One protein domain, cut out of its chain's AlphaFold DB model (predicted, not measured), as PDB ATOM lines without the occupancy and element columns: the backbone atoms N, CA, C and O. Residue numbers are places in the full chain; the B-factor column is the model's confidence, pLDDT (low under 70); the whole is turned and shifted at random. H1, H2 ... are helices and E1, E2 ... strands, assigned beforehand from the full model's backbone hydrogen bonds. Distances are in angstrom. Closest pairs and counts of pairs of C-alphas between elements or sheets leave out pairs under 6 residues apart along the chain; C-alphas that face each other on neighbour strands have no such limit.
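This is residues 187 to 250 and 486 to 536 of the 537 residues of the protein "DAP3" of Bugula neritina (UniProt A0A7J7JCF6). A short two-stranded ribbon, E1 and E2, sits near the middle, with a loose cluster of helices H5, H6, H7 and H8 on one side of it; in that cluster the centres of H5, H7 and H8 make a triangle. From one end of the ribbon the chain runs through H1, H2 and H3 and comes back into E2, and from the other end H4 leads away as an arm, whose residues 241 to 246 stick out together with the tail 247 to 250. The printed part has 115 residues with eight named helices and two named strands, in the order E1, H1, H2, H3, E2, H4, H5, H6, H7, H8; the sheet, in the order E1 - E2, is antiparallel, and the class is mostly helix. The whole is only just compact, close to loose, with a radius of gyration of the C-alphas of 16.1 A, and spans 57 by 28 by 21 A, the arm adding to the longest of these.

The printed part begins at Leu 187, with its C-alpha at (47.950, 13.516, -34.412), and reaches E1, residues 197 to 199, where C-alpha 197 is at (44.894, 22.562, -23.202). H1 is residues 202 to 207, 8.6 A long from first to last C-alpha, H2 is residues 210 to 213, and H3 is residues 216 to 225, 14.1 A long. E2, residues 229 to 231, is 6.9 A long, and E1 is 6.8 A. H4, residues 234 to 246, is 18.4 A long. After the cut, H5, residues 488 to 500, is also 18.4 A long. H6 is residues 507 to 511, and H7 is residues 513 to 523, 15.5 A long. H8, residues 527 to 534, is 10.6 A long and ends at C-alpha 534, (33.142, 32.826, -13.568).

E1 and E2 are antiparallel neighbours, with 147 degrees between their directions; N 198 and O 230 are 3.1 A apart and N 230 and O 198 are 3.0 A apart, both within hydrogen-bond range. The C-alphas of Phe 197 and Met 231, which face each other, are 4.2 A apart. H5 and E2 are near each other, with 6 pairs of C-alphas within 10 A. H1 and H2 are close but not clearly touching, the closest C-alphas being those of Ala 205 and Ser 211 at 7.4 A. The same holds for H2 and H3, at Ser 211 and Val 219, 5.9 A. H3 and H8 are close but not clearly touching, at Glu 217 and Glu 531, 7.3 A, with a steep tilt of 60 degrees, the same way. H7 and H8 touch, the closest C-alphas being those of Ser 523 and Phe 529 at 4.7 A, with a steep tilt of 55 degrees, opposite ways. H6 and H7 touch only at the corner, at Tyr 509 and Ala 515, 5.2 A. H5 and H7 are close but not clearly touching, at Ile 491 and Ile 520, 7.3 A, and H5 and H8 are near each other, with 8 pairs of C-alphas within 10 A. H4 touches no helix, and H4 and H5 are apart. In H1, H3, H4, H5, H6, H7 and H8 every O i to N i+4 pair is within hydrogen-bond range; H2 is too short for such a pair.

The two C-alphas farthest apart are those of Glu 250 and His 508, 58.1 A. Residues 251 to 485 are not printed, and C-alphas 250 and 486 are 37.4 A apart across this cut. Of the links that are printed whole, none is long; H5 to H6 is short and the others are tight. Residues 241 to 250, of which 241 to 246 belong to H4, stand free; the body without them spans 40 by 28 by 21 A. The mean pLDDT of the printed part of this model is 93.8, and no printed residue is under 70.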
ATOM      1  N   LEU A 187      47.596  14.867 -33.989       94.56
ATOM      2  CA  LEU A 187      47.950  13.516 -34.412       94.56
ATOM      3  C   LEU A 187      48.840  12.811 -33.384       94.56
ATOM      4  O   LEU A 187      48.735  11.590 -33.244       94.56
ATOM      5  N   LYS A 188      49.655  13.591 -32.659       94.19
ATOM      6  CA  LYS A 188      50.599  13.167 -31.613       94.19
ATOM      7  C   LYS A 188      50.002  13.199 -30.200       94.19
ATOM      8  O   LYS A 188      50.707  12.922 -29.226       94.19
ATOM      9  N   HIS A 189      48.728  13.568 -30.052       93.81
ATOM     10  CA  HIS A 189      48.059  13.555 -28.751       93.81
ATOM     11  C   HIS A 189      47.809  12.121 -28.280       93.81
ATOM     12  O   HIS A 189      47.584  11.206 -29.067       93.81
ATOM     13  N   THR A 190      47.911  11.926 -26.968       92.56
ATOM     14  CA  THR A 190      47.933  10.614 -26.301       92.56
ATOM     15  C   THR A 190      47.381  10.750 -24.883       92.56
ATOM     16  O   THR A 190      47.133  11.860 -24.408       92.56
ATOM     17  N   THR A 191      47.253   9.642 -24.155       93.12
ATOM     18  CA  THR A 191      46.814   9.630 -22.749       93.12
ATOM     19  C   THR A 191      47.648  10.539 -21.828       93.12
ATOM     20  O   THR A 191      47.097  11.157 -20.922       93.12
ATOM     21  N   HIS A 192      48.946  10.732 -22.095       91.94
ATOM     22  CA  HIS A 192      49.815  11.668 -21.352       91.94
ATOM     23  C   HIS A 192      49.444  13.156 -21.525       91.94
ATOM     24  O   HIS A 192      49.883  14.014 -20.745       91.94
ATOM     25  N   HIS A 193      48.652  13.471 -22.547       94.00
ATOM     26  CA  HIS A 193      48.180  14.813 -22.877       94.00
ATOM     27  C   HIS A 193      46.764  15.100 -22.349       94.00
ATOM     28  O   HIS A 193      46.302  16.235 -22.452       94.00
ATOM     29  N   LEU A 194      46.082  14.106 -21.763       94.56
ATOM     30  CA  LEU A 194      44.727  14.265 -21.237       94.56
ATOM     31  C   LEU A 194      44.627  15.388 -20.199       94.56
ATOM     32  O   LEU A 194      45.537  15.635 -19.404       94.56
ATOM     33  N   PHE A 195      43.473  16.051 -20.223       95.12
ATOM     34  CA  PHE A 195      43.059  17.117 -19.314       95.12
ATOM     35  C   PHE A 195      43.939  18.380 -19.381       95.12
ATOM     36  O   PHE A 195      43.871  19.234 -18.499       95.12
ATOM     37  N   LYS A 196      44.759  18.518 -20.430       95.31
ATOM     38  CA  LYS A 196      45.561  19.710 -20.739       95.31
ATOM     39  C   LYS A 196      45.001  20.431 -21.966       95.31
ATOM     40  O   LYS A 196      44.260  19.848 -22.761       95.31
ATOM     41  N   PHE A 197      45.364  21.700 -22.119       95.88
ATOM     42  CA  PHE A 197      44.894  22.562 -23.202       95.88
ATOM     43  C   PHE A 197      45.899  22.618 -24.355       95.88
ATOM     44  O   PHE A 197      47.065  22.932 -24.128       95.88
ATOM     45  N   PHE A 198      45.450  22.382 -25.585       95.62
ATOM     46  CA  PHE A 198      46.199  22.723 -26.800       95.62
ATOM     47  C   PHE A 198      45.490  23.858 -27.539       95.62
ATOM     48  O   PHE A 198      44.280  24.035 -27.386       95.62
ATOM     49  N   ASN A 199      46.230  24.610 -28.351       95.56
ATOM     50  CA  ASN A 199      45.703  25.707 -29.152       95.56
ATOM     51  C   ASN A 199      45.578  25.311 -30.631       95.56
ATOM     52  O   ASN A 199      46.558  24.919 -31.260       95.56
ATOM     53  N   ILE A 200      44.386  25.488 -31.202       96.38
ATOM     54  CA  ILE A 200      44.159  25.371 -32.650       96.38
ATOM     55  C   ILE A 200      44.612  26.684 -33.317       96.38
ATOM     56  O   ILE A 200      44.372  27.761 -32.767       96.38
ATOM     57  N   SER A 201      45.276  26.644 -34.480       95.88
ATOM     58  CA  SER A 201      45.628  27.894 -35.179       95.88
ATOM     59  C   SER A 201      44.368  28.645 -35.626       95.88
ATOM     60  O   SER A 201      43.325  28.035 -35.873       95.88
ATOM     61  N   GLU A 202      44.446  29.973 -35.723       95.19
ATOM     62  CA  GLU A 202      43.311  30.791 -36.169       95.19
ATOM     63  C   GLU A 202      42.861  30.394 -37.583       95.19
ATOM     64  O   GLU A 202      41.665  30.241 -37.815       95.19
ATOM     65  N   ASP A 203      43.799  30.107 -38.490       95.44
ATOM     66  CA  ASP A 203      43.497  29.682 -39.864       95.44
ATOM     67  C   ASP A 203      42.658  28.395 -39.883       95.44
ATOM     68  O   ASP A 203      41.614  28.331 -40.531       95.44
ATOM     69  N   ILE A 204      43.059  27.381 -39.107       95.94
ATOM     70  CA  ILE A 204      42.324  26.113 -38.996       95.94
ATOM     71  C   ILE A 204      40.972  26.336 -38.308       95.94
ATOM     72  O   ILE A 204      39.962  25.765 -38.727       95.94
ATOM     73  N   ALA A 205      40.917  27.189 -37.282       96.00
ATOM     74  CA  ALA A 205      39.678  27.507 -36.578       96.00
ATOM     75  C   ALA A 205      38.662  28.255 -37.461       96.00
ATOM     76  O   ALA A 205      37.453  28.059 -37.296       96.00
ATOM     77  N   GLN A 206      39.136  29.058 -38.419       94.94
ATOM     78  CA  GLN A 206      38.314  29.696 -39.446       94.94
ATOM     79  C   GLN A 206      37.891  28.708 -40.542       94.94
ATOM     80  O   GLN A 206      36.703  28.656 -40.861       94.94
ATOM     81  N   MET A 207      38.806  27.881 -41.070       95.19
ATOM     82  CA  MET A 207      38.490  26.874 -42.098       95.19
ATOM     83  C   MET A 207      37.468  25.839 -41.609       95.19
ATOM     84  O   MET A 207      36.503  25.550 -42.311       95.19
ATOM     85  N   LEU A 208      37.626  25.339 -40.379       95.94
ATOM     86  CA  LEU A 208      36.675  24.430 -39.721       95.94
ATOM     87  C   LEU A 208      35.482  25.154 -39.069       95.94
ATOM     88  O   LEU A 208      34.644  24.513 -38.437       95.94
ATOM     89  N   GLN A 209      35.394  26.482 -39.212       95.56
ATOM     90  CA  GLN A 209      34.301  27.327 -38.720       95.56
ATOM     91  C   GLN A 209      33.955  27.101 -37.230       95.56
ATOM     92  O   GLN A 209      32.793  27.181 -36.820       95.56
ATOM     93  N   ILE A 210      34.966  26.848 -36.389       95.56
ATOM     94  CA  ILE A 210      34.825  26.402 -34.987       95.56
ATOM     95  C   ILE A 210      33.934  27.346 -34.161       95.56
ATOM     96  O   ILE A 210      33.124  26.903 -33.342       95.56
ATOM     97  N   SER A 211      34.020  28.653 -34.424       94.69
ATOM     98  CA  SER A 211      33.222  29.688 -33.749       94.69
ATOM     99  C   SER A 211      31.710  29.647 -34.040       94.69
ATOM    100  O   SER A 211      30.948  30.336 -33.362       94.69
ATOM    101  N   LEU A 212      31.267  28.842 -35.012       94.38
ATOM    102  CA  LEU A 212      29.857  28.582 -35.327       94.38
ATOM    103  C   LEU A 212      29.345  27.243 -34.763       94.38
ATOM    104  O   LEU A 212      28.133  27.016 -34.768       94.38
ATOM    105  N   ILE A 213      30.249  26.375 -34.297       95.00
ATOM    106  CA  ILE A 213      29.950  25.081 -33.662       95.00
ATOM    107  C   ILE A 213      29.878  25.255 -32.137       95.00
ATOM    108  O   ILE A 213      28.946  24.785 -31.487       95.00
ATOM    109  N   LEU A 214      30.854  25.954 -31.551       94.75
ATOM    110  CA  LEU A 214      30.944  26.141 -30.104       94.75
ATOM    111  C   LEU A 214      29.911  27.144 -29.563       94.75
ATOM    112  O   LEU A 214      29.453  28.061 -30.248       94.75
ATOM    113  N   ARG A 215      29.557  26.991 -28.280       91.69
ATOM    114  CA  ARG A 215      28.617  27.888 -27.588       91.69
ATOM    115  C   ARG A 215      29.183  29.310 -27.492       91.69
ATOM    116  O   ARG A 215      30.377  29.491 -27.258       91.69
ATOM    117  N   GLN A 216      28.317  30.316 -27.628       90.56
ATOM    118  CA  GLN A 216      28.698  31.736 -27.680       90.56
ATOM    119  C   GLN A 216      29.497  32.187 -26.452       90.56
ATOM    120  O   GLN A 216      30.397  33.009 -26.575       90.56
ATOM    121  N   GLU A 217      29.208  31.614 -25.287       90.12
ATOM    122  CA  GLU A 217      29.931  31.815 -24.034       90.12
ATOM    123  C   GLU A 217      31.414  31.417 -24.162       90.12
ATOM    124  O   GLU A 217      32.302  32.191 -23.810       90.12
ATOM    125  N   PHE A 218      31.676  30.240 -24.734       92.12
ATOM    126  CA  PHE A 218      33.020  29.696 -24.940       92.12
ATOM    127  C   PHE A 218      33.762  30.463 -26.050       92.12
ATOM    128  O   PHE A 218      34.936  30.794 -25.901       92.12
ATOM    129  N   VAL A 219      33.060  30.825 -27.131       93.75
ATOM    130  CA  VAL A 219      33.603  31.634 -28.239       93.75
ATOM    131  C   VAL A 219      33.954  33.056 -27.788       93.75
ATOM    132  O   VAL A 219      34.978  33.595 -28.202       93.75
ATOM    133  N   ALA A 220      33.146  33.669 -26.916       92.38
ATOM    134  CA  ALA A 220      33.453  34.976 -26.332       92.38
ATOM    135  C   ALA A 220      34.737  34.926 -25.488       92.38
ATOM    136  O   ALA A 220      35.572  35.821 -25.601       92.38
ATOM    137  N   ARG A 221      34.932  33.849 -24.713       91.56
ATOM    138  CA  ARG A 221      36.169  33.598 -23.962       91.56
ATOM    139  C   ARG A 221      37.380  33.411 -24.885       91.56
ATOM    140  O   ARG A 221      38.383  34.078 -24.673       91.56
ATOM    141  N   MET A 222      37.288  32.577 -25.930       93.75
ATOM    142  CA  MET A 222      38.380  32.391 -26.913       93.75
ATOM    143  C   MET A 222      38.805  33.729 -27.537       93.75
ATOM    144  O   MET A 222      39.988  34.060 -27.554       93.75
ATOM    145  N   LYS A 223      37.829  34.545 -27.963       94.25
ATOM    146  CA  LYS A 223      38.071  35.876 -28.543       94.25
ATOM    147  C   LYS A 223      38.700  36.856 -27.553       94.25
ATOM    148  O   LYS A 223      39.607  37.582 -27.936       94.25
ATOM    149  N   ALA A 224      38.245  36.873 -26.300       93.00
ATOM    150  CA  ALA A 224      38.775  37.763 -25.265       93.00
ATOM    151  C   ALA A 224      40.165  37.344 -24.742       93.00
ATOM    152  O   ALA A 224      40.897  38.181 -24.221       93.00
ATOM    153  N   LEU A 225      40.533  36.067 -24.888       92.31
ATOM    154  CA  LEU A 225      41.875  35.555 -24.594       92.31
ATOM    155  C   LEU A 225      42.820  35.584 -25.807       92.31
ATOM    156  O   LEU A 225      44.004  35.306 -25.640       92.31
ATOM    157  N   HIS A 226      42.309  35.898 -27.006       92.50
ATOM    158  CA  HIS A 226      43.008  35.754 -28.291       92.50
ATOM    159  C   HIS A 226      43.633  34.356 -28.488       92.50
ATOM    160  O   HIS A 226      44.715  34.214 -29.054       92.50
ATOM    161  N   GLU A 227      42.955  33.316 -27.989       92.12
ATOM    162  CA  GLU A 227      43.475  31.950 -27.902       92.12
ATOM    163  C   GLU A 227      42.353  30.926 -28.143       92.12
ATOM    164  O   GLU A 227      41.385  30.834 -27.380       92.12
ATOM    165  N   ASN A 228      42.515  30.099 -29.178       94.44
ATOM    166  CA  ASN A 228      41.588  29.030 -29.557       94.44
ATOM    167  C   ASN A 228      41.915  27.719 -28.824       94.44
ATOM    168  O   ASN A 228      41.948  26.640 -29.421       94.44
ATOM    169  N   SER A 229      42.178  27.809 -27.517       94.31
ATOM    170  CA  SER A 229      42.512  26.638 -26.707       94.31
ATOM    171  C   SER A 229      41.290  25.805 -26.329       94.31
ATOM    172  O   SER A 229      40.299  26.316 -25.794       94.31
ATOM    173  N   ILE A 230      41.410  24.491 -26.525       95.44
ATOM    174  CA  ILE A 230      40.469  23.481 -26.034       95.44
ATOM    175  C   ILE A 230      41.210  22.423 -25.211       95.44
ATOM    176  O   ILE A 230      42.396  22.171 -25.417       95.44
ATOM    177  N   MET A 231      40.513  21.824 -24.244       96.38
ATOM    178  CA  MET A 231      41.068  20.763 -23.403       96.38
ATOM    179  C   MET A 231      40.882  19.399 -24.068       96.38
ATOM    180  O   MET A 231      39.769  19.060 -24.478       96.38
ATOM    181  N   LEU A 232      41.945  18.597 -24.117       96.69
ATOM    182  CA  LEU A 232      41.875  17.210 -24.567       96.69
ATOM    183  C   LEU A 232      41.177  16.352 -23.496       96.69
ATOM    184  O   LEU A 232      41.715  16.159 -22.406       96.69
ATOM    185  N   ARG A 233      39.982  15.830 -23.798       97.38
ATOM    186  CA  ARG A 233      39.201  14.944 -22.909       97.38
ATOM    187  C   ARG A 233      39.171  13.511 -23.438       97.38
ATOM    188  O   ARG A 233      39.156  13.311 -24.654       97.38
ATOM    189  N   SER A 234      39.070  12.530 -22.540       97.12
ATOM    190  CA  SER A 234      39.091  11.096 -22.879       97.12
ATOM    191  C   SER A 234      38.080  10.683 -23.961       97.12
ATOM    192  O   SER A 234      38.518  10.045 -24.915       97.12
ATOM    193  N   PRO A 235      36.798  11.116 -23.929       98.06
ATOM    194  CA  PRO A 235      35.821  10.751 -24.963       98.06
ATOM    195  C   PRO A 235      36.212  11.211 -26.377       98.06
ATOM    196  O   PRO A 235      35.804  10.616 -27.370       98.06
ATOM    197  N   GLY A 236      37.016  12.275 -26.489       97.31
ATOM    198  CA  GLY A 236      37.526  12.760 -27.772       97.31
ATOM    199  C   GLY A 236      38.661  11.895 -28.314       97.31
ATOM    200  O   GLY A 236      38.698  11.636 -29.513       97.31
ATOM    201  N   LEU A 237      39.555  11.427 -27.439       96.12
ATOM    202  CA  LEU A 237      40.635  10.507 -27.803       96.12
ATOM    203  C   LEU A 237      40.069   9.129 -28.196       96.12
ATOM    204  O   LEU A 237      40.427   8.601 -29.241       96.12
ATOM    205  N   GLU A 238      39.095   8.626 -27.433       97.62
ATOM    206  CA  GLU A 238      38.346   7.395 -27.720       97.62
ATOM    207  C   GLU A 238      37.673   7.436 -29.107       97.62
ATOM    208  O   GLU A 238      37.843   6.517 -29.911       97.62
ATOM    209  N   CYS A 239      36.989   8.538 -29.447       98.00
ATOM    210  CA  CYS A 239      36.435   8.740 -30.792       98.00
ATOM    211  C   CYS A 239      37.509   8.642 -31.888       98.00
ATOM    212  O   CYS A 239      37.282   8.013 -32.920       98.00
ATOM    213  N   ILE A 240      38.668   9.278 -31.680       97.25
ATOM    214  CA  ILE A 240      39.778   9.302 -32.644       97.25
ATOM    215  C   ILE A 240      40.366   7.898 -32.835       97.25
ATOM    216  O   ILE A 240      40.636   7.506 -33.969       97.25
ATOM    217  N   GLU A 241      40.537   7.131 -31.759       96.19
ATOM    218  CA  GLU A 241      41.054   5.759 -31.799       96.19
ATOM    219  C   GLU A 241      40.090   4.809 -32.530       96.19
ATOM    220  O   GLU A 241      40.512   4.092 -33.439       96.19
ATOM    221  N   ILE A 242      38.785   4.872 -32.236       96.94
ATOM    222  CA  ILE A 242      37.742   4.080 -32.916       96.94
ATOM    223  C   ILE A 242      37.658   4.411 -34.414       96.94
ATOM    224  O   ILE A 242      37.557   3.512 -35.254       96.94
ATOM    225  N   LEU A 243      37.711   5.697 -34.773       96.75
ATOM    226  CA  LEU A 243      37.705   6.132 -36.172       96.75
ATOM    227  C   LEU A 243      38.969   5.645 -36.897       96.75
ATOM    228  O   LEU A 243      38.861   5.013 -37.945       96.75
ATOM    229  N   ARG A 244      40.161   5.850 -36.320       94.38
ATOM    230  CA  ARG A 244      41.435   5.360 -36.885       94.38
ATOM    231  C   ARG A 244      41.452   3.842 -37.085       94.38
ATOM    232  O   ARG A 244      41.978   3.381 -38.092       94.38
ATOM    233  N   ALA A 245      40.880   3.073 -36.158       93.12
ATOM    234  CA  ALA A 245      40.850   1.614 -36.238       93.12
ATOM    235  C   ALA A 245      39.852   1.070 -37.280       93.12
ATOM    236  O   ALA A 245      40.042  -0.038 -37.779       93.12
ATOM    237  N   SER A 246      38.790   1.818 -37.603       90.38
ATOM    238  CA  SER A 246      37.686   1.332 -38.445       90.38
ATOM    239  C   SER A 246      37.628   1.921 -39.859       90.38
ATOM    240  O   SER A 246      37.049   1.299 -40.748       90.38
ATOM    241  N   CYS A 247      38.242   3.077 -40.113       90.50
ATOM    242  CA  CYS A 247      38.188   3.735 -41.419       90.50
ATOM    243  C   CYS A 247      39.160   3.112 -42.438       90.50
ATOM    244  O   CYS A 247      40.339   3.457 -42.480       90.50
ATOM    245  N   ASN A 248      38.654   2.220 -43.294       91.19
ATOM    246  CA  ASN A 248      39.375   1.670 -44.448       91.19
ATOM    247  C   ASN A 248      38.399   1.286 -45.590       91.19
ATOM    248  O   ASN A 248      37.198   1.152 -45.332       91.19
ATOM    249  N   PRO A 249      38.879   1.072 -46.835       92.62
ATOM    250  CA  PRO A 249      38.036   0.770 -48.001       92.62
ATOM    251  C   PRO A 249      37.109  -0.449 -47.894       92.62
ATOM    252  O   PRO A 249      36.055  -0.466 -48.530       92.62
ATOM    253  N   GLU A 250      37.468  -1.466 -47.109       92.50
ATOM    254  CA  GLU A 250      36.655  -2.682 -46.950       92.50
ATOM    255  C   GLU A 250      35.646  -2.592 -45.797       92.50
ATOM    256  O   GLU A 250      34.703  -3.379 -45.734       92.50
ATOM    257  N   TYR A 486      33.129  17.610 -15.731       98.06
ATOM    258  CA  TYR A 486      34.572  17.518 -15.505       98.06
ATOM    259  C   TYR A 486      34.914  16.599 -14.330       98.06
ATOM    260  O   TYR A 486      34.390  16.773 -13.235       98.06
ATOM    261  N   ASN A 487      35.875  15.691 -14.492       96.56
ATOM    262  CA  ASN A 487      36.469  15.017 -13.336       96.56
ATOM    263  C   ASN A 487      37.297  16.009 -12.478       96.56
ATOM    264  O   ASN A 487      37.531  17.158 -12.870       96.56
ATOM    265  N   HIS A 488      37.756  15.593 -11.291       94.81
ATOM    266  CA  HIS A 488      38.517  16.478 -10.394       94.81
ATOM    267  C   HIS A 488      39.792  17.058 -11.030       94.81
ATOM    268  O   HIS A 488      40.147  18.192 -10.717       94.81
ATOM    269  N   GLN A 489      40.482  16.335 -11.912       94.69
ATOM    270  CA  GLN A 489      41.678  16.839 -12.593       94.69
ATOM    271  C   GLN A 489      41.309  17.844 -13.694       94.69
ATOM    272  O   GLN A 489      41.923  18.902 -13.788       94.69
ATOM    273  N   GLU A 490      40.259  17.566 -14.464       96.62
ATOM    274  CA  GLU A 490      39.751  18.439 -15.528       96.62
ATOM    275  C   GLU A 490      39.289  19.810 -15.025       96.62
ATOM    276  O   GLU A 490      39.654  20.833 -15.610       96.62
ATOM    277  N   ILE A 491      38.523  19.863 -13.928       96.62
ATOM    278  CA  ILE A 491      38.069  21.150 -13.380       96.62
ATOM    279  C   ILE A 491      39.211  21.923 -12.715       96.62
ATOM    280  O   ILE A 491      39.272  23.144 -12.845       96.62
ATOM    281  N   ASN A 492      40.152  21.227 -12.066       94.94
ATOM    282  CA  ASN A 492      41.351  21.853 -11.511       94.94
ATOM    283  C   ASN A 492      42.206  22.475 -12.625       94.94
ATOM    284  O   ASN A 492      42.430  23.683 -12.603       94.94
ATOM    285  N   ASN A 493      42.574  21.699 -13.646       95.81
ATOM    286  CA  ASN A 493      43.348  22.186 -14.788       95.81
ATOM    287  C   ASN A 493      42.618  23.316 -15.538       95.81
ATOM    288  O   ASN A 493      43.245  24.285 -15.954       95.81
ATOM    289  N   THR A 494      41.287  23.250 -15.666       95.62
ATOM    290  CA  THR A 494      40.497  24.350 -16.249       95.62
ATOM    291  C   THR A 494      40.610  25.632 -15.422       95.62
ATOM    292  O   THR A 494      40.803  26.707 -15.989       95.62
ATOM    293  N   LEU A 495      40.529  25.543 -14.091       95.19
ATOM    294  CA  LEU A 495      40.694  26.700 -13.208       95.19
ATOM    295  C   LEU A 495      42.122  27.257 -13.254       95.19
ATOM    296  O   LEU A 495      42.283  28.471 -13.354       95.19
ATOM    297  N   ASP A 496      43.146  26.403 -13.259       94.50
ATOM    298  CA  ASP A 496      44.545  26.841 -13.334       94.50
ATOM    299  C   ASP A 496      44.865  27.520 -14.675       94.50
ATOM    300  O   ASP A 496      45.439  28.609 -14.676       94.50
ATOM    301  N   TYR A 497      44.387  26.983 -15.805       94.69
ATOM    302  CA  TYR A 497      44.475  27.644 -17.116       94.69
ATOM    303  C   TYR A 497      43.830  29.045 -17.103       94.69
ATOM    304  O   TYR A 497      44.393  30.004 -17.633       94.69
ATOM    305  N   LEU A 498      42.662  29.199 -16.468       93.25
ATOM    306  CA  LEU A 498      41.971  30.491 -16.382       93.25
ATOM    307  C   LEU A 498      42.630  31.464 -15.387       93.25
ATOM    308  O   LEU A 498      42.538  32.679 -15.578       93.25
ATOM    309  N   ILE A 499      43.348  30.966 -14.376       92.81
ATOM    310  CA  ILE A 499      44.191  31.780 -13.488       92.81
ATOM    311  C   ILE A 499      45.466  32.232 -14.221       92.81
ATOM    312  O   ILE A 499      45.779  33.423 -14.184       92.81
ATOM    313  N   GLU A 500      46.149  31.347 -14.964       92.06
ATOM    314  CA  GLU A 500      47.305  31.702 -15.810       92.06
ATOM    315  C   GLU A 500      46.962  32.807 -16.821       92.06
ATOM    316  O   GLU A 500      47.715  33.769 -16.990       92.06
ATOM    317  N   ARG A 501      45.814  32.682 -17.504       91.62
ATOM    318  CA  ARG A 501      45.322  33.681 -18.470       91.62
ATOM    319  C   ARG A 501      44.764  34.941 -17.808       91.62
ATOM    320  O   ARG A 501      44.315  35.839 -18.513       91.62
ATOM    321  N   LYS A 502      44.795  35.027 -16.473       91.06
ATOM    322  CA  LYS A 502      44.236  36.125 -15.670       91.06
ATOM    323  C   LYS A 502      42.748  36.379 -15.956       91.06
ATOM    324  O   LYS A 502      42.294  37.500 -15.761       91.06
ATOM    325  N   TRP A 503      42.000  35.365 -16.401       91.75
ATOM    326  CA  TRP A 503      40.573  35.467 -16.729       91.75
ATOM    327  C   TRP A 503      39.746  35.768 -15.477       91.75
ATOM    328  O   TRP A 503      39.044  36.773 -15.424       91.75
ATOM    329  N   ILE A 504      39.928  34.947 -14.438       91.56
ATOM    330  CA  ILE A 504      39.414  35.206 -13.088       91.56
ATOM    331  C   ILE A 504      40.140  36.442 -12.554       91.56
ATOM    332  O   ILE A 504      41.373  36.400 -12.458       91.56
ATOM    333  N   GLN A 505      39.434  37.528 -12.213       89.19
ATOM    334  CA  GLN A 505      40.094  38.766 -11.765       89.19
ATOM    335  C   GLN A 505      40.267  38.854 -10.252       89.19
ATOM    336  O   GLN A 505      41.335  39.259  -9.781       89.19
ATOM    337  N   ASN A 506      39.253  38.462  -9.480       89.94
ATOM    338  CA  ASN A 506      39.281  38.579  -8.029       89.94
ATOM    339  C   ASN A 506      40.387  37.713  -7.389       89.94
ATOM    340  O   ASN A 506      40.379  36.484  -7.482       89.94
ATOM    341  N   GLN A 507      41.315  38.366  -6.679       88.38
ATOM    342  CA  GLN A 507      42.466  37.736  -6.021       88.38
ATOM    343  C   GLN A 507      42.069  36.592  -5.076       88.38
ATOM    344  O   GLN A 507      42.758  35.576  -5.050       88.38
ATOM    345  N   HIS A 508      40.937  36.703  -4.371       88.94
ATOM    346  CA  HIS A 508      40.426  35.649  -3.487       88.94
ATOM    347  C   HIS A 508      40.280  34.307  -4.222       88.94
ATOM    348  O   HIS A 508      40.758  33.278  -3.752       88.94
ATOM    349  N   TYR A 509      39.706  34.330  -5.425       88.31
ATOM    350  CA  TYR A 509      39.464  33.137  -6.237       88.31
ATOM    351  C   TYR A 509      40.706  32.660  -7.009       88.31
ATOM    352  O   TYR A 509      40.696  31.558  -7.549       88.31
ATOM    353  N   ARG A 510      41.790  33.450  -7.021       87.06
ATOM    354  CA  ARG A 510      43.111  33.021  -7.507       87.06
ATOM    355  C   ARG A 510      43.913  32.257  -6.444       87.06
ATOM    356  O   ARG A 510      44.744  31.438  -6.821       87.06
ATOM    357  N   THR A 511      43.709  32.525  -5.146       85.81
ATOM    358  CA  THR A 511      44.623  32.052  -4.078       85.81
ATOM    359  C   THR A 511      43.980  31.316  -2.895       85.81
ATOM    360  O   THR A 511      44.718  30.786  -2.071       85.81
ATOM    361  N   SER A 512      42.652  31.264  -2.761       91.00
ATOM    362  CA  SER A 512      41.975  30.496  -1.695       91.00
ATOM    363  C   SER A 512      41.573  29.096  -2.178       91.00
ATOM    364  O   SER A 512      40.978  28.940  -3.249       91.00
ATOM    365  N   LYS A 513      41.850  28.060  -1.368       89.31
ATOM    366  CA  LYS A 513      41.371  26.688  -1.639       89.31
ATOM    367  C   LYS A 513      39.861  26.580  -1.414       89.31
ATOM    368  O   LYS A 513      39.187  25.785  -2.063       89.31
ATOM    369  N   GLU A 514      39.332  27.402  -0.520       91.81
ATOM    370  CA  GLU A 514      37.929  27.503  -0.128       91.81
ATOM    371  C   GLU A 514      37.118  28.108  -1.279       91.81
ATOM    372  O   GLU A 514      36.133  27.514  -1.709       91.81
ATOM    373  N   ALA A 515      37.602  29.206  -1.868       90.75
ATOM    374  CA  ALA A 515      37.036  29.818  -3.070       90.75
ATOM    375  C   ALA A 515      37.047  28.859  -4.274       90.75
ATOM    376  O   ALA A 515      36.082  28.783  -5.031       90.75
ATOM    377  N   ARG A 516      38.123  28.077  -4.433       93.62
ATOM    378  CA  ARG A 516      38.222  27.040  -5.471       93.62
ATOM    379  C   ARG A 516      37.180  25.933  -5.266       93.62
ATOM    380  O   ARG A 516      36.519  25.538  -6.222       93.62
ATOM    381  N   LYS A 517      36.980  25.479  -4.021       94.19
ATOM    382  CA  LYS A 517      35.911  24.532  -3.652       94.19
ATOM    383  C   LYS A 517      34.514  25.125  -3.870       94.19
ATOM    384  O   LYS A 517      33.647  24.412  -4.362       94.19
ATOM    385  N   GLU A 518      34.303  26.411  -3.583       94.00
ATOM    386  CA  GLU A 518      33.043  27.117  -3.863       94.00
ATOM    387  C   GLU A 518      32.734  27.148  -5.370       94.00
ATOM    388  O   GLU A 518      31.626  26.798  -5.762       94.00
ATOM    389  N   LEU A 519      33.711  27.459  -6.232       94.75
ATOM    390  CA  LEU A 519      33.535  27.412  -7.694       94.75
ATOM    391  C   LEU A 519      33.194  26.004  -8.208       94.75
ATOM    392  O   LEU A 519      32.305  25.851  -9.048       94.75
ATOM    393  N   ILE A 520      33.877  24.974  -7.700       95.75
ATOM    394  CA  ILE A 520      33.630  23.569  -8.061       95.75
ATOM    395  C   ILE A 520      32.218  23.137  -7.626       95.75
ATOM    396  O   ILE A 520      31.484  22.552  -8.418       95.75
ATOM    397  N   PHE A 521      31.806  23.494  -6.406       96.25
ATOM    398  CA  PHE A 521      30.480  23.182  -5.863       96.25
ATOM    399  C   PHE A 521      29.348  23.937  -6.581       96.25
ATOM    400  O   PHE A 521      28.336  23.340  -6.932       96.25
ATOM    401  N   LEU A 522      29.514  25.238  -6.854       95.75
ATOM    402  CA  LEU A 522      28.509  26.057  -7.550       95.75
ATOM    403  C   LEU A 522      28.341  25.698  -9.032       95.75
ATOM    404  O   LEU A 522      27.306  26.019  -9.616       95.75
ATOM    405  N   SER A 523      29.350  25.075  -9.646       95.88
ATOM    406  CA  SER A 523      29.273  24.583 -11.025       95.88
ATOM    407  C   SER A 523      28.797  23.135 -11.136       95.88
ATOM    408  O   SER A 523      28.472  22.716 -12.243       95.88
ATOM    409  N   ASP A 524      28.752  22.378 -10.033       96.44
ATOM    410  CA  ASP A 524      28.506  20.926 -10.015       96.44
ATOM    411  C   ASP A 524      29.348  20.177 -11.068       96.44
ATOM    412  O   ASP A 524      28.868  19.362 -11.858       96.44
ATOM    413  N   HIS A 525      30.625  20.571 -11.160       96.94
ATOM    414  CA  HIS A 525      31.582  20.122 -12.177       96.94
ATOM    415  C   HIS A 525      31.187  20.378 -13.655       96.94
ATOM    416  O   HIS A 525      31.949  20.036 -14.565       96.94
ATOM    417  N   ASN A 526      30.039  20.999 -13.941       97.44
ATOM    418  CA  ASN A 526      29.561  21.238 -15.299       97.44
ATOM    419  C   ASN A 526      30.322  22.407 -15.969       97.44
ATOM    420  O   ASN A 526      30.321  23.526 -15.441       97.44
ATOM    421  N   PRO A 527      30.924  22.210 -17.160       96.00
ATOM    422  CA  PRO A 527      31.716  23.237 -17.842       96.00
ATOM    423  C   PRO A 527      30.951  24.534 -18.139       96.00
ATOM    424  O   PRO A 527      31.495  25.625 -17.979       96.00
ATOM    425  N   LEU A 528      29.682  24.442 -18.552       94.75
ATOM    426  CA  LEU A 528      28.854  25.615 -18.848       94.75
ATOM    427  C   LEU A 528      28.477  26.378 -17.577       94.75
ATOM    428  O   LEU A 528      28.440  27.610 -17.587       94.75
ATOM    429  N   PHE A 529      28.170  25.674 -16.487       95.31
ATOM    430  CA  PHE A 529      27.870  26.325 -15.214       95.31
ATOM    431  C   PHE A 529      29.120  26.982 -14.628       95.31
ATOM    432  O   PHE A 529      29.019  28.111 -14.157       95.31
ATOM    433  N   LEU A 530      30.301  26.371 -14.774       94.94
ATOM    434  CA  LEU A 530      31.576  26.999 -14.419       94.94
ATOM    435  C   LEU A 530      31.800  28.309 -15.193       94.94
ATOM    436  O   LEU A 530      31.994  29.353 -14.575       94.94
ATOM    437  N   GLU A 531      31.671  28.297 -16.524       92.31
ATOM    438  CA  GLU A 531      31.741  29.516 -17.351       92.31
ATOM    439  C   GLU A 531      30.707  30.581 -16.942       92.31
ATOM    440  O   GLU A 531      30.969  31.780 -17.030       92.31
ATOM    441  N   ASN A 532      29.520  30.177 -16.483       92.06
ATOM    442  CA  ASN A 532      28.486  31.111 -16.034       92.06
ATOM    443  C   ASN A 532      28.735  31.682 -14.630       92.06
ATOM    444  O   ASN A 532      28.410  32.846 -14.403       92.06
ATOM    445  N   VAL A 533      29.331  30.911 -13.716       92.12
ATOM    446  CA  VAL A 533      29.759  31.394 -12.391       92.12
ATOM    447  C   VAL A 533      30.947  32.350 -12.533       92.12
ATOM    448  O   VAL A 533      30.933  33.430 -11.945       92.12
ATOM    449  N   LEU A 534      31.933  32.015 -13.373       90.50
ATOM    450  CA  LEU A 534      33.142  32.826 -13.568       90.50
ATOM    451  C   LEU A 534      32.883  34.205 -14.200       90.50
ATOM    452  O   LEU A 534      33.666  35.121 -13.985       90.50
ATOM    453  N   LYS A 535      31.752  34.419 -14.888       85.31
ATOM    454  CA  LYS A 535      31.325  35.761 -15.357       85.31
ATOM    455  C   LYS A 535      31.037  36.764 -14.230       85.31
ATOM    456  O   LYS A 535      30.781  37.931 -14.519       85.31
ATOM    457  N   ALA A 536      31.017  36.326 -12.971       78.12
ATOM    458  CA  ALA A 536      30.730  37.155 -11.803       78.12
ATOM    459  C   ALA A 536      31.948  37.372 -10.871       78.12
ATOM    460  O   ALA A 536      31.745  37.848  -9.748       78.12
TER     461      ALA A 536